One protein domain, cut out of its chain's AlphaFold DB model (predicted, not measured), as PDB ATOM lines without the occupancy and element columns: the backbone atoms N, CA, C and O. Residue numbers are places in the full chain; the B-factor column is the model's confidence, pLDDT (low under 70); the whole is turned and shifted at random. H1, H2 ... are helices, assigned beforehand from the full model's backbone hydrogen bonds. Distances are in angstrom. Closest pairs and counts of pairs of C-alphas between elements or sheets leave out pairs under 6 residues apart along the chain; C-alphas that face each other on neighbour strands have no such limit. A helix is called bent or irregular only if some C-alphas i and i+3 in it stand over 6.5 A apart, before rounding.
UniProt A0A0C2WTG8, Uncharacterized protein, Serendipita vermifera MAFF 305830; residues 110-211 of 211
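This is residues 110 to 211 of the 211 residues of an uncharacterized protein of Serendipita vermifera MAFF 305830 (UniProt A0A0C2WTG8). Picture a long helical pair with a tail: H2 and H4a, the first arm of the bent helix H4, run side by side in opposite ways, and past the bend residues 185 to 211, with the arm H4b, stick out and make much of the length. At the other end of the pair, the small helix H3 and a loop make the turn between H2 and H4a. The printed part has 102 residues with four named helices, H1, H2, H3 and H4 in that order, and no named strand: the class is all helix. The whole is extended, a rod of 87 by 23 by 16 A, with a radius of gyration of the C-alphas of 25.2 A.

Start at H1, residues 112 to 115; it is close to but not clearly touching H4a, residues 158 to 183, with the closest C-alphas, Thr 115 and Ala 177, 7.6 A apart. Go on to H2, residues 117 to 133, which meets H1 only through their link. H2 and H4a touch at a shallow tilt of 31 degrees, opposite ways; their closest C-alphas, Glu 126 and Ala 166, are 4.8 A apart. H3, residues 138 to 145, is apart from H2 and H4a. H4b, residues 186 to 210, stands at a steep tilt of 51 degrees to H4a and is apart from H1, H2 and H3. In H3 and H4a every O i to N i+4 pair is within hydrogen-bond range, against 12 of 13 in H2 and 19 of 21 in H4b; H1 is too short for one, and its 1 O i to N i+3 pair is not within range.

Find C-alpha 112 at (0.524, -25.300, -34.233), where H1 begins; it is 5.3 A long. H2 is 25.2 A long and irregular, but only just: C-alphas 117 and 120 are 6.8 A apart. H3 is 10.5 A long. By its hydrogen bonds H4, residues 158 to 210, was assigned as one helix, but it is bent: C-alphas 183 and 186 are 7.1 A apart. H4a runs 37.7 A from C-alpha 158 at (-27.643, -24.980, -14.377), and H4b 37.3 A to C-alpha 210 at (26.599, -46.292, -56.589).

Look for the two C-alphas farthest apart at Gln 149 and Arg 211, 88.0 A. The printed part has no cut and ends at the chain's last residue, 211. The link from H3 to H4, 12 residues, is long; those from H1 to H2 and from H2 to H3 are tight. Mean pLDDT of the printed part is 79.7, and it is under 70 at residues 110 to 115, 151 to 154, 206 and 208 to 211.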
ATOM      1  N   PHE A 110       0.594 -18.125 -32.392       52.41
ATOM      2  CA  PHE A 110      -0.004 -19.376 -32.846       52.41
ATOM      3  C   PHE A 110       1.060 -20.460 -33.014       52.41
ATOM      4  O   PHE A 110       1.713 -20.554 -34.051       52.41
ATOM      5  N   TYR A 111       1.232 -21.288 -31.984       56.47
ATOM      6  CA  TYR A 111       2.067 -22.486 -32.046       56.47
ATOM      7  C   TYR A 111       1.194 -23.663 -32.511       56.47
ATOM      8  O   TYR A 111       0.313 -24.087 -31.756       56.47
ATOM      9  N   PRO A 112       1.381 -24.221 -33.726       52.12
ATOM     10  CA  PRO A 112       0.524 -25.300 -34.233       52.12
ATOM     11  C   PRO A 112       0.456 -26.490 -33.270       52.12
ATOM     12  O   PRO A 112      -0.597 -27.098 -33.115       52.12
ATOM     13  N   GLY A 113       1.562 -26.755 -32.566       54.94
ATOM     14  CA  GLY A 113       1.678 -27.837 -31.596       54.94
ATOM     15  C   GLY A 113       0.916 -27.653 -30.284       54.94
ATOM     16  O   GLY A 113       0.922 -28.606 -29.523       54.94
ATOM     17  N   THR A 114       0.321 -26.482 -30.017       61.38
ATOM     18  CA  THR A 114      -0.531 -26.240 -28.835       61.38
ATOM     19  C   THR A 114      -1.899 -25.657 -29.176       61.38
ATOM     20  O   THR A 114      -2.799 -25.621 -28.336       61.38
ATOM     21  N   THR A 115      -2.093 -25.169 -30.406       63.38
ATOM     22  CA  THR A 115      -3.309 -24.413 -30.728       63.38
ATOM     23  C   THR A 115      -4.545 -25.295 -30.928       63.38
ATOM     24  O   THR A 115      -5.672 -24.798 -30.893       63.38
ATOM     25  N   PHE A 116      -4.351 -26.598 -31.121       71.25
ATOM     26  CA  PHE A 116      -5.441 -27.563 -31.270       71.25
ATOM     27  C   PHE A 116      -5.582 -28.499 -30.064       71.25
ATOM     28  O   PHE A 116      -6.509 -29.304 -30.043       71.25
ATOM     29  N   ASP A 117      -4.739 -28.361 -29.038       72.19
ATOM     30  CA  ASP A 117      -4.762 -29.227 -27.849       72.19
ATOM     31  C   ASP A 117      -6.097 -29.127 -27.095       72.19
ATOM     32  O   ASP A 117      -6.561 -30.083 -26.472       72.19
ATOM     33  N   ASP A 118      -6.754 -27.966 -27.174       78.25
ATOM     34  CA  ASP A 118      -8.057 -27.754 -26.557       78.25
ATOM     35  C   ASP A 118      -9.246 -28.119 -27.460       78.25
ATOM     36  O   ASP A 118     -10.378 -28.139 -26.972       78.25
ATOM     37  N   LEU A 119      -9.040 -28.458 -28.741       80.69
ATOM     38  CA  LEU A 119     -10.143 -28.769 -29.659       80.69
ATOM     39  C   LEU A 119     -10.878 -30.047 -29.246       80.69
ATOM     40  O   LEU A 119     -12.103 -30.036 -29.147       80.69
ATOM     41  N   ASP A 120     -10.136 -31.118 -28.960       81.88
ATOM     42  CA  ASP A 120     -10.735 -32.389 -28.546       81.88
ATOM     43  C   ASP A 120     -11.391 -32.255 -27.166       81.88
ATOM     44  O   ASP A 120     -12.576 -32.539 -27.005       81.88
ATOM     45  N   SER A 121     -10.684 -31.691 -26.181       85.50
ATOM     46  CA  SER A 121     -11.246 -31.525 -24.832       85.50
ATOM     47  C   SER A 121     -12.489 -30.622 -24.799       85.50
ATOM     48  O   SER A 121     -13.441 -30.904 -24.063       85.50
ATOM     49  N   THR A 122     -12.536 -29.557 -25.611       88.00
ATOM     50  CA  THR A 122     -13.729 -28.701 -25.719       88.00
ATOM     51  C   THR A 122     -14.873 -29.382 -26.465       88.00
ATOM     52  O   THR A 122     -16.025 -29.202 -26.063       88.00
ATOM     53  N   TYR A 123     -14.579 -30.199 -27.479       87.50
ATOM     54  CA  TYR A 123     -15.566 -31.033 -28.163       87.50
ATOM     55  C   TYR A 123     -16.169 -32.088 -27.229       87.50
ATOM     56  O   TYR A 123     -17.387 -32.129 -27.066       87.50
ATOM     57  N   GLN A 124     -15.342 -32.873 -26.531       89.06
ATOM     58  CA  GLN A 124     -15.808 -33.887 -25.577       89.06
ATOM     59  C   GLN A 124     -16.681 -33.275 -24.480       89.06
ATOM     60  O   GLN A 124     -17.732 -33.818 -24.130       89.06
ATOM     61  N   LYS A 125     -16.286 -32.102 -23.969       91.19
ATOM     62  CA  LYS A 125     -17.062 -31.383 -22.958       91.19
ATOM     63  C   LYS A 125     -18.408 -30.897 -23.493       91.19
ATOM     64  O   LYS A 125     -19.406 -31.014 -22.793       91.19
ATOM     65  N   GLU A 126     -18.464 -30.382 -24.719       92.25
ATOM     66  CA  GLU A 126     -19.736 -30.019 -25.358       92.25
ATOM     67  C   GLU A 126     -20.645 -31.241 -25.531       92.25
ATOM     68  O   GLU A 126     -21.811 -31.183 -25.141       92.25
ATOM     69  N   GLN A 127     -20.104 -32.372 -25.990       92.06
ATOM     70  CA  GLN A 127     -20.857 -33.619 -26.141       92.06
ATOM     71  C   GLN A 127     -21.388 -34.148 -24.802       92.06
ATOM     72  O   GLN A 127     -22.530 -34.613 -24.719       92.06
ATOM     73  N   GLN A 128     -20.585 -34.067 -23.740       92.50
ATOM     74  CA  GLN A 128     -20.991 -34.458 -22.391       92.50
ATOM     75  C   GLN A 128     -22.139 -33.581 -21.877       92.50
ATOM     76  O   GLN A 128     -23.172 -34.108 -21.460       92.50
ATOM     77  N   GLU A 129     -21.991 -32.258 -21.943       92.25
ATOM     78  CA  GLU A 129     -23.020 -31.326 -21.473       92.25
ATOM     79  C   GLU A 129     -24.285 -31.386 -22.346       92.25
ATOM     80  O   GLU A 129     -25.392 -31.274 -21.825       92.25
ATOM     81  N   SER A 130     -24.160 -31.659 -23.652       91.75
ATOM     82  CA  SER A 130     -25.302 -31.868 -24.556       91.75
ATOM     83  C   SER A 130     -26.152 -33.059 -24.115       91.75
ATOM     84  O   SER A 130     -27.379 -32.971 -24.054       91.75
ATOM     85  N   LYS A 131     -25.516 -34.178 -23.742       92.50
ATOM     86  CA  LYS A 131     -26.219 -35.366 -23.228       92.50
ATOM     87  C   LYS A 131     -26.970 -35.068 -21.931       92.50
ATOM     88  O   LYS A 131     -28.055 -35.611 -21.736       92.50
ATOM     89  N   ILE A 132     -26.408 -34.231 -21.060       90.56
ATOM     90  CA  ILE A 132     -27.043 -33.815 -19.802       90.56
ATOM     91  C   ILE A 132     -28.220 -32.877 -20.093       90.56
ATOM     92  O   ILE A 132     -29.322 -33.119 -19.607       90.56
ATOM     93  N   ALA A 133     -28.025 -31.862 -20.936       88.62
ATOM     94  CA  ALA A 133     -29.067 -30.904 -21.299       88.62
ATOM     95  C   ALA A 133     -30.257 -31.565 -22.016       88.62
ATOM     96  O   ALA A 133     -31.404 -31.221 -21.752       88.62
ATOM     97  N   ARG A 134     -30.018 -32.582 -22.855       88.62
ATOM     98  CA  ARG A 134     -31.085 -33.361 -23.517       88.62
ATOM     99  C   ARG A 134     -31.962 -34.170 -22.557       88.62
ATOM    100  O   ARG A 134     -33.027 -34.620 -22.962       88.62
ATOM    101  N   ARG A 135     -31.515 -34.391 -21.317       89.25
ATOM    102  CA  ARG A 135     -32.291 -35.081 -20.272       89.25
ATOM    103  C   ARG A 135     -33.143 -34.125 -19.439       89.25
ATOM    104  O   ARG A 135     -33.843 -34.589 -18.546       89.25
ATOM    105  N   ILE A 136     -33.074 -32.819 -19.703       86.56
ATOM    106  CA  ILE A 136     -33.954 -31.844 -19.066       86.56
ATOM    107  C   ILE A 136     -35.379 -32.126 -19.540       86.56
ATOM    108  O   ILE A 136     -35.697 -31.985 -20.720       86.56
ATOM    109  N   ASP A 137     -36.231 -32.521 -18.603       86.44
ATOM    110  CA  ASP A 137     -37.645 -32.770 -18.829       86.44
ATOM    111  C   ASP A 137     -38.514 -31.688 -18.167       86.44
ATOM    112  O   ASP A 137     -38.043 -30.846 -17.394       86.44
ATOM    113  N   SER A 138     -39.814 -31.709 -18.466       82.88
ATOM    114  CA  SER A 138     -40.775 -30.765 -17.885       82.88
ATOM    115  C   SER A 138     -40.823 -30.853 -16.356       82.88
ATOM    116  O   SER A 138     -40.974 -29.829 -15.691       82.88
ATOM    117  N   THR A 139     -40.628 -32.041 -15.782       85.75
ATOM    118  CA  THR A 139     -40.573 -32.257 -14.330       85.75
ATOM    119  C   THR A 139     -39.412 -31.499 -13.688       85.75
ATOM    120  O   THR A 139     -39.599 -30.800 -12.689       85.75
ATOM    121  N   SER A 140     -38.220 -31.593 -14.280       82.44
ATOM    122  CA  SER A 140     -37.008 -30.919 -13.809       82.44
ATOM    123  C   SER A 140     -37.139 -29.402 -13.902       82.44
ATOM    124  O   SER A 140     -36.773 -28.687 -12.969       82.44
ATOM    125  N   VAL A 141     -37.726 -28.911 -14.998       82.50
ATOM    126  CA  VAL A 141     -38.002 -27.482 -15.208       82.50
ATOM    127  C   VAL A 141     -38.995 -26.959 -14.170       82.50
ATOM    128  O   VAL A 141     -38.735 -25.944 -13.525       82.50
ATOM    129  N   ASN A 142     -40.094 -27.681 -13.941       82.12
ATOM    130  CA  ASN A 142     -41.118 -27.297 -12.971       82.12
ATOM    131  C   ASN A 142     -40.584 -27.317 -11.531       82.12
ATOM    132  O   ASN A 142     -40.851 -26.394 -10.763       82.12
ATOM    133  N   SER A 143     -39.792 -28.335 -11.163       82.75
ATOM    134  CA  SER A 143     -39.155 -28.396  -9.842       82.75
ATOM    135  C   SER A 143     -38.134 -27.281  -9.627       82.75
ATOM    136  O   SER A 143     -37.888 -26.913  -8.480       82.75
ATOM    137  N   TRP A 144     -37.470 -26.808 -10.677       81.69
ATOM    138  CA  TRP A 144     -36.523 -25.706 -10.566       81.69
ATOM    139  C   TRP A 144     -37.256 -24.371 -10.410       81.69
ATOM    140  O   TRP A 144     -36.941 -23.618  -9.491       81.69
ATOM    141  N   HIS A 145     -38.298 -24.132 -11.213       77.75
ATOM    142  CA  HIS A 145     -39.139 -22.939 -11.095       77.75
ATOM    143  C   HIS A 145     -39.753 -22.782  -9.702       77.75
ATOM    144  O   HIS A 145     -39.808 -21.671  -9.186       77.75
ATOM    145  N   SER A 146     -40.181 -23.880  -9.071       80.19
ATOM    146  CA  SER A 146     -40.771 -23.834  -7.728       80.19
ATOM    147  C   SER A 146     -39.758 -23.599  -6.602       80.19
ATOM    148  O   SER A 146     -40.153 -23.204  -5.508       80.19
ATOM    149  N   LYS A 147     -38.462 -23.835  -6.848       79.69
ATOM    150  CA  LYS A 147     -37.376 -23.674  -5.862       79.69
ATOM    151  C   LYS A 147     -36.581 -22.379  -6.030       79.69
ATOM    152  O   LYS A 147     -35.782 -22.056  -5.155       79.69
ATOM    153  N   ALA A 148     -36.758 -21.666  -7.138       77.56
ATOM    154  CA  ALA A 148     -36.031 -20.434  -7.409       77.56
ATOM    155  C   ALA A 148     -36.472 -19.318  -6.444       77.56
ATOM    156  O   ALA A 148     -37.657 -19.013  -6.331       77.56
ATOM    157  N   GLN A 149     -35.512 -18.718  -5.736       75.88
ATOM    158  CA  GLN A 149     -35.769 -17.694  -4.712       75.88
ATOM    159  C   GLN A 149     -35.565 -16.264  -5.233       75.88
ATOM    160  O   GLN A 149     -35.995 -15.306  -4.594       75.88
ATOM    161  N   SER A 150     -34.944 -16.103  -6.405       75.31
ATOM    162  CA  SER A 150     -34.703 -14.807  -7.042       75.31
ATOM    163  C   SER A 150     -34.936 -14.849  -8.557       75.31
ATOM    164  O   SER A 150     -34.859 -15.898  -9.193       75.31
ATOM    165  N   LEU A 151     -35.154 -13.679  -9.170       64.75
ATOM    166  CA  LEU A 151     -35.260 -13.540 -10.631       64.75
ATOM    167  C   LEU A 151     -34.001 -14.030 -11.369       64.75
ATOM    168  O   LEU A 151     -34.107 -14.535 -12.483       64.75
ATOM    169  N   GLN A 152     -32.820 -13.916 -10.755       64.81
ATOM    170  CA  GLN A 152     -31.559 -14.420 -11.313       64.81
ATOM    171  C   GLN A 152     -31.460 -15.951 -11.251       64.81
ATOM    172  O   GLN A 152     -30.856 -16.568 -12.140       64.81
ATOM    173  N   ASP A 153     -32.117 -16.571 -10.271       62.53
ATOM    174  CA  ASP A 153     -32.249 -18.025 -10.176       62.53
ATOM    175  C   ASP A 153     -33.261 -18.583 -11.180       62.53
ATOM    176  O   ASP A 153     -33.139 -19.749 -11.531       62.53
ATOM    177  N   CYS A 154     -34.185 -17.759 -11.696       61.47
ATOM    178  CA  CYS A 154     -35.238 -18.127 -12.657       61.47
ATOM    179  C   CYS A 154     -34.840 -18.038 -14.141       61.47
ATOM    180  O   CYS A 154     -35.695 -18.232 -15.004       61.47
ATOM    181  N   LEU A 155     -33.592 -17.693 -14.485       70.88
ATOM    182  CA  LEU A 155     -33.254 -17.421 -15.893       70.88
ATOM    183  C   LEU A 155     -33.014 -18.686 -16.724       70.88
ATOM    184  O   LEU A 155     -33.504 -18.765 -17.841       70.88
ATOM    185  N   LEU A 156     -32.251 -19.652 -16.203       77.31
ATOM    186  CA  LEU A 156     -31.936 -20.921 -16.871       77.31
ATOM    187  C   LEU A 156     -31.493 -21.958 -15.834       77.31
ATOM    188  O   LEU A 156     -30.752 -21.604 -14.913       77.31
ATOM    189  N   LEU A 157     -31.860 -23.222 -16.047       84.31
ATOM    190  CA  LEU A 157     -31.306 -24.372 -15.328       84.31
ATOM    191  C   LEU A 157     -29.778 -24.414 -15.453       84.31
ATOM    192  O   LEU A 157     -29.212 -24.072 -16.494       84.31
ATOM    193  N   GLU A 158     -29.104 -24.877 -14.403       85.12
ATOM    194  CA  GLU A 158     -27.643 -24.980 -14.377       85.12
ATOM    195  C   GLU A 158     -27.104 -25.875 -15.502       85.12
ATOM    196  O   GLU A 158     -26.122 -25.521 -16.153       85.12
ATOM    197  N   GLN A 159     -27.797 -26.977 -15.799       88.38
ATOM    198  CA  GLN A 159     -27.469 -27.882 -16.900       88.38
ATOM    199  C   GLN A 159     -27.487 -27.158 -18.258       88.38
ATOM    200  O   GLN A 159     -26.557 -27.311 -19.049       88.38
ATOM    201  N   ASP A 160     -28.491 -26.309 -18.513       87.62
ATOM    202  CA  ASP A 160     -28.567 -25.524 -19.755       87.62
ATOM    203  C   ASP A 160     -27.479 -24.435 -19.802       87.62
ATOM    204  O   ASP A 160     -26.843 -24.212 -20.834       87.62
ATOM    205  N   ARG A 161     -27.179 -23.793 -18.662       88.56
ATOM    206  CA  ARG A 161     -26.068 -22.828 -18.553       88.56
ATOM    207  C   ARG A 161     -24.721 -23.483 -18.866       88.56
ATOM    208  O   ARG A 161     -23.912 -22.897 -19.591       88.56
ATOM    209  N   ASN A 162     -24.470 -24.675 -18.328       90.44
ATOM    210  CA  ASN A 162     -23.233 -25.420 -18.548       90.44
ATOM    211  C   ASN A 162     -23.101 -25.860 -20.005       90.44
ATOM    212  O   ASN A 162     -22.046 -25.630 -20.605       90.44
ATOM    213  N   TYR A 163     -24.188 -26.350 -20.606       92.38
ATOM    214  CA  TYR A 163     -24.229 -26.664 -22.029       92.38
ATOM    215  C   TYR A 163     -23.907 -25.448 -22.905       92.38
ATOM    216  O   TYR A 163     -22.970 -25.495 -23.702       92.38
ATOM    217  N   ARG A 164     -24.578 -24.308 -22.698       92.06
ATOM    218  CA  ARG A 164     -24.302 -23.072 -23.457       92.06
ATOM    219  C   ARG A 164     -22.857 -22.600 -23.314       92.06
ATOM    220  O   ARG A 164     -22.252 -22.163 -24.295       92.06
ATOM    221  N   ARG A 165     -22.274 -22.692 -22.113       92.62
ATOM    222  CA  ARG A 165     -20.854 -22.372 -21.885       92.62
ATOM    223  C   ARG A 165     -19.932 -23.325 -22.645       92.62
ATOM    224  O   ARG A 165     -18.928 -22.865 -23.189       92.62
ATOM    225  N   ALA A 166     -20.246 -24.619 -22.678       91.50
ATOM    226  CA  ALA A 166     -19.467 -25.610 -23.413       91.50
ATOM    227  C   ALA A 166     -19.532 -25.363 -24.928       91.50
ATOM    228  O   ALA A 166     -18.481 -25.262 -25.559       91.50
ATOM    229  N   VAL A 167     -20.730 -25.122 -25.476       92.38
ATOM    230  CA  VAL A 167     -20.935 -24.741 -26.886       92.38
ATOM    231  C   VAL A 167     -20.148 -23.481 -27.239       92.38
ATOM    232  O   VAL A 167     -19.441 -23.452 -28.241       92.38
ATOM    233  N   TRP A 168     -20.210 -22.436 -26.409       92.12
ATOM    234  CA  TRP A 168     -19.467 -21.200 -26.673       92.12
ATOM    235  C   TRP A 168     -17.948 -21.425 -26.711       92.12
ATOM    236  O   TRP A 168     -17.262 -20.901 -27.594       92.12
ATOM    237  N   LYS A 169     -17.414 -22.227 -25.780       90.19
ATOM    238  CA  LYS A 169     -15.986 -22.579 -25.752       90.19
ATOM    239  C   LYS A 169     -15.582 -23.380 -26.990       90.19
ATOM    240  O   LYS A 169     -14.601 -23.015 -27.634       90.19
ATOM    241  N   GLN A 170     -16.358 -24.400 -27.348       89.44
ATOM    242  CA  GLN A 170     -16.124 -25.225 -28.532       89.44
ATOM    243  C   GLN A 170     -16.203 -24.386 -29.818       89.44
ATOM    244  O   GLN A 170     -15.289 -24.432 -30.637       89.44
ATOM    245  N   HIS A 171     -17.195 -23.503 -29.951       89.06
ATOM    246  CA  HIS A 171     -17.300 -22.583 -31.086       89.06
ATOM    247  C   HIS A 171     -16.095 -21.635 -31.196       89.06
ATOM    248  O   HIS A 171     -15.570 -21.406 -32.287       89.06
ATOM    249  N   LYS A 172     -15.607 -21.093 -30.070       87.94
ATOM    250  CA  LYS A 172     -14.401 -20.252 -30.049       87.94
ATOM    251  C   LYS A 172     -13.157 -21.040 -30.474       87.94
ATOM    252  O   LYS A 172     -12.332 -20.504 -31.217       87.94
ATOM    253  N   ALA A 173     -13.027 -22.290 -30.030       84.62
ATOM    254  CA  ALA A 173     -11.942 -23.180 -30.430       84.62
ATOM    255  C   ALA A 173     -11.992 -23.465 -31.941       84.62
ATOM    256  O   ALA A 173     -11.021 -23.184 -32.643       84.62
ATOM    257  N   VAL A 174     -13.155 -23.861 -32.468       84.94
ATOM    258  CA  VAL A 174     -13.377 -24.091 -33.905       84.94
ATOM    259  C   VAL A 174     -13.066 -22.840 -34.726       84.94
ATOM    260  O   VAL A 174     -12.322 -22.916 -35.696       84.94
ATOM    261  N   LYS A 175     -13.539 -21.655 -34.321       86.12
ATOM    262  CA  LYS A 175     -13.269 -20.405 -35.053       86.12
ATOM    263  C   LYS A 175     -11.773 -20.086 -35.142       86.12
ATOM    264  O   LYS A 175     -11.312 -19.601 -36.178       86.12
ATOM    265  N   ARG A 176     -11.009 -20.346 -34.074       82.50
ATOM    266  CA  ARG A 176      -9.542 -20.216 -34.090       82.50
ATOM    267  C   ARG A 176      -8.915 -21.227 -35.047       82.50
ATOM    268  O   ARG A 176      -8.118 -20.822 -35.890       82.50
ATOM    269  N   ALA A 177      -9.329 -22.489 -34.963       79.25
ATOM    270  CA  ALA A 177      -8.840 -23.554 -35.828       79.25
ATOM    271  C   ALA A 177      -9.099 -23.267 -37.313       79.25
ATOM    272  O   ALA A 177      -8.177 -23.308 -38.123       79.25
ATOM    273  N   THR A 178     -10.325 -22.876 -37.668       82.62
ATOM    274  CA  THR A 178     -10.697 -22.498 -39.036       82.62
ATOM    275  C   THR A 178      -9.881 -21.310 -39.538       82.62
ATOM    276  O   THR A 178      -9.405 -21.325 -40.670       82.62
ATOM    277  N   LYS A 179      -9.675 -20.281 -38.704       82.75
ATOM    278  CA  LYS A 179      -8.859 -19.118 -39.078       82.75
ATOM    279  C   LYS A 179      -7.421 -19.525 -39.401       82.75
ATOM    280  O   LYS A 179      -6.865 -19.006 -40.364       82.75
ATOM    281  N   TRP A 180      -6.834 -20.421 -38.612       78.25
ATOM    282  CA  TRP A 180      -5.503 -20.949 -38.899       78.25
ATOM    283  C   TRP A 180      -5.501 -21.780 -40.173       78.25
ATOM    284  O   TRP A 180      -4.663 -21.547 -41.035       78.25
ATOM    285  N   TYR A 181      -6.466 -22.689 -40.335       78.75
ATOM    286  CA  TYR A 181      -6.535 -23.558 -41.508       78.75
ATOM    287  C   TYR A 181      -6.569 -22.740 -42.800       78.75
ATOM    288  O   TYR A 181      -5.787 -22.975 -43.707       78.75
ATOM    289  N   ILE A 182      -7.397 -21.697 -42.845       82.00
ATOM    290  CA  ILE A 182      -7.505 -20.832 -44.023       82.00
ATOM    291  C   ILE A 182      -6.213 -20.042 -44.279       82.00
ATOM    292  O   ILE A 182      -5.841 -19.835 -45.429       82.00
ATOM    293  N   LYS A 183      -5.541 -19.561 -43.227       80.44
ATOM    294  CA  LYS A 183      -4.410 -18.631 -43.376       80.44
ATOM    295  C   LYS A 183      -3.050 -19.307 -43.499       80.44
ATOM    296  O   LYS A 183      -2.177 -18.774 -44.171       80.44
ATOM    297  N   CYS A 184      -2.854 -20.421 -42.808       75.44
ATOM    298  CA  CYS A 184      -1.542 -21.015 -42.583       75.44
ATOM    299  C   CYS A 184      -1.387 -22.356 -43.300       75.44
ATOM    300  O   CYS A 184      -0.298 -22.644 -43.788       75.44
ATOM    301  N   MET A 185      -2.459 -23.152 -43.410       77.62
ATOM    302  CA  MET A 185      -2.387 -24.490 -44.009       77.62
ATOM    303  C   MET A 185      -1.813 -24.500 -45.432       77.62
ATOM    304  O   MET A 185      -0.970 -25.354 -45.687       77.62
ATOM    305  N   PRO A 186      -2.182 -23.577 -46.350       82.75
ATOM    306  CA  PRO A 186      -1.629 -23.595 -47.705       82.75
ATOM    307  C   PRO A 186      -0.100 -23.498 -47.711       82.75
ATOM    308  O   PRO A 186       0.569 -24.295 -48.357       82.75
ATOM    309  N   VAL A 187       0.448 -22.581 -46.909       77.94
ATOM    310  CA  VAL A 187       1.895 -22.356 -46.810       77.94
ATOM    311  C   VAL A 187       2.594 -23.527 -46.119       77.94
ATOM    312  O   VAL A 187       3.672 -23.942 -46.534       77.94
ATOM    313  N   VAL A 188       1.987 -24.092 -45.070       75.50
ATOM    314  CA  VAL A 188       2.528 -25.276 -44.383       75.50
ATOM    315  C   VAL A 188       2.611 -26.467 -45.338       75.50
ATOM    316  O   VAL A 188       3.645 -27.128 -45.382       75.50
ATOM    317  N   LEU A 189       1.556 -26.718 -46.118       79.31
ATOM    318  CA  LEU A 189       1.517 -27.809 -47.091       79.31
ATOM    319  C   LEU A 189       2.517 -27.604 -48.231       79.31
ATOM    320  O   LEU A 189       3.215 -28.544 -48.594       79.31
ATOM    321  N   GLU A 190       2.624 -26.387 -48.762       81.94
ATOM    322  CA  GLU A 190       3.587 -26.060 -49.818       81.94
ATOM    323  C   GLU A 190       5.031 -26.286 -49.353       81.94
ATOM    324  O   GLU A 190       5.801 -26.975 -50.023       81.94
ATOM    325  N   ASN A 191       5.385 -25.809 -48.157       76.31
ATOM    326  CA  ASN A 191       6.718 -26.032 -47.597       76.31
ATOM    327  C   ASN A 191       6.980 -27.502 -47.278       76.31
ATOM    328  O   ASN A 191       8.088 -27.987 -47.497       76.31
ATOM    329  N   HIS A 192       5.979 -28.216 -46.758       77.50
ATOM    330  CA  HIS A 192       6.097 -29.648 -46.520       77.50
ATOM    331  C   HIS A 192       6.394 -30.393 -47.830       77.50
ATOM    332  O   HIS A 192       7.354 -31.160 -47.894       77.50
ATOM    333  N   GLN A 193       5.632 -30.101 -48.888       83.81
ATOM    334  CA  GLN A 193       5.834 -30.688 -50.209       83.81
ATOM    335  C   GLN A 193       7.223 -30.360 -50.769       83.81
ATOM    336  O   GLN A 193       7.913 -31.252 -51.263       83.81
ATOM    337  N   GLN A 194       7.659 -29.101 -50.663       82.19
ATOM    338  CA  GLN A 194       8.976 -28.686 -51.138       82.19
ATOM    339  C   GLN A 194      10.099 -29.415 -50.388       82.19
ATOM    340  O   GLN A 194      10.995 -29.966 -51.023       82.19
ATOM    341  N   ARG A 195      10.025 -29.504 -49.052       78.19
ATOM    342  CA  ARG A 195      11.020 -30.231 -48.243       78.19
ATOM    343  C   ARG A 195      11.065 -31.718 -48.584       78.19
ATOM    344  O   ARG A 195      12.149 -32.296 -48.642       78.19
ATOM    345  N   ALA A 196       9.910 -32.341 -48.814       83.12
ATOM    346  CA  ALA A 196       9.838 -33.738 -49.221       83.12
ATOM    347  C   ALA A 196      10.522 -33.971 -50.583       83.12
ATOM    348  O   ALA A 196      11.315 -34.905 -50.720       83.12
ATOM    349  N   GLU A 197      10.281 -33.103 -51.571       84.38
ATOM    350  CA  GLU A 197      10.955 -33.191 -52.874       84.38
ATOM    351  C   GLU A 197      12.456 -32.877 -52.782       84.38
ATOM    352  O   GLU A 197      13.258 -33.547 -53.436       84.38
ATOM    353  N   ASP A 198      12.871 -31.945 -51.923       80.69
ATOM    354  CA  ASP A 198      14.288 -31.653 -51.682       80.69
ATOM    355  C   ASP A 198      15.013 -32.866 -51.071       80.69
ATOM    356  O   ASP A 198      16.096 -33.244 -51.532       80.69
ATOM    357  N   ILE A 199      14.397 -33.537 -50.090       81.44
ATOM    358  CA  ILE A 199      14.910 -34.785 -49.504       81.44
ATOM    359  C   ILE A 199      14.981 -35.893 -50.553       81.44
ATOM    360  O   ILE A 199      15.988 -36.593 -50.655       81.44
ATOM    361  N   LYS A 200      13.945 -36.053 -51.373       83.62
ATOM    362  CA  LYS A 200      13.925 -37.057 -52.440       83.62
ATOM    363  C   LYS A 200      15.013 -36.804 -53.483       83.62
ATOM    364  O   LYS A 200      15.734 -37.733 -53.839       83.62
ATOM    365  N   SER A 201      15.181 -35.558 -53.923       78.50
ATOM    366  CA  SER A 201      16.256 -35.134 -54.832       78.50
ATOM    367  C   SER A 201      17.641 -35.376 -54.223       78.50
ATOM    368  O   SER A 201      18.578 -35.802 -54.906       78.50
ATOM    369  N   HIS A 202      17.774 -35.157 -52.914       76.06
ATOM    370  CA  HIS A 202      18.985 -35.471 -52.171       76.06
ATOM    371  C   HIS A 202      19.281 -36.978 -52.174       76.06
ATOM    372  O   HIS A 202      20.359 -37.385 -52.600       76.06
ATOM    373  N   ILE A 203      18.312 -37.808 -51.778       80.62
ATOM    374  CA  ILE A 203      18.440 -39.273 -51.759       80.62
ATOM    375  C   ILE A 203      18.783 -39.805 -53.151       80.62
ATOM    376  O   ILE A 203      19.683 -40.631 -53.286       80.62
ATOM    377  N   GLN A 204      18.100 -39.325 -54.192       79.50
ATOM    378  CA  GLN A 204      18.375 -39.731 -55.567       79.50
ATOM    379  C   GLN A 204      19.819 -39.430 -55.956       79.50
ATOM    380  O   GLN A 204      20.490 -40.328 -56.456       79.50
ATOM    381  N   ALA A 205      20.313 -38.220 -55.687       70.50
ATOM    382  CA  ALA A 205      21.693 -37.852 -55.994       70.50
ATOM    383  C   ALA A 205      22.718 -38.709 -55.239       70.50
ATOM    384  O   ALA A 205      23.726 -39.095 -55.822       70.50
ATOM    385  N   THR A 206      22.441 -39.048 -53.980       69.00
ATOM    386  CA  THR A 206      23.324 -39.891 -53.168       69.00
ATOM    387  C   THR A 206      23.308 -41.354 -53.628       69.00
ATOM    388  O   THR A 206      24.358 -41.983 -53.693       69.00
ATOM    389  N   LEU A 207      22.143 -41.912 -53.976       74.81
ATOM    390  CA  LEU A 207      21.997 -43.342 -54.283       74.81
ATOM    391  C   LEU A 207      22.282 -43.709 -55.744       74.81
ATOM    392  O   LEU A 207      22.772 -44.804 -56.006       74.81
ATOM    393  N   THR A 208      22.003 -42.829 -56.711       65.00
ATOM    394  CA  THR A 208      22.255 -43.132 -58.138       65.00
ATOM    395  C   THR A 208      23.735 -43.135 -58.522       65.00
ATOM    396  O   THR A 208      24.062 -43.570 -59.617       65.00
ATOM    397  N   ARG A 209      24.633 -42.718 -57.623       56.00
ATOM    398  CA  ARG A 209      26.089 -42.710 -57.843       56.00
ATOM    399  C   ARG A 209      26.792 -44.025 -57.540       56.00
ATOM    400  O   ARG A 209      27.947 -44.185 -57.908       56.00
ATOM    401  N   TYR A 210      26.094 -44.954 -56.893       46.91
ATOM    402  CA  TYR A 210      26.599 -46.292 -56.589       46.91
ATOM    403  C   TYR A 210      26.246 -47.327 -57.680       46.91
ATOM    404  O   TYR A 210      26.238 -48.527 -57.409       46.91
ATOM    405  N   ARG A 211      25.917 -46.879 -58.900       39.72
ATOM    406  CA  ARG A 211      25.729 -47.712 -60.098       39.72
ATOM    407  C   ARG A 211      26.684 -47.266 -61.189       39.72
ATOM    408  O   ARG A 211      27.176 -48.169 -61.896       39.72
TER     409      ARG A 211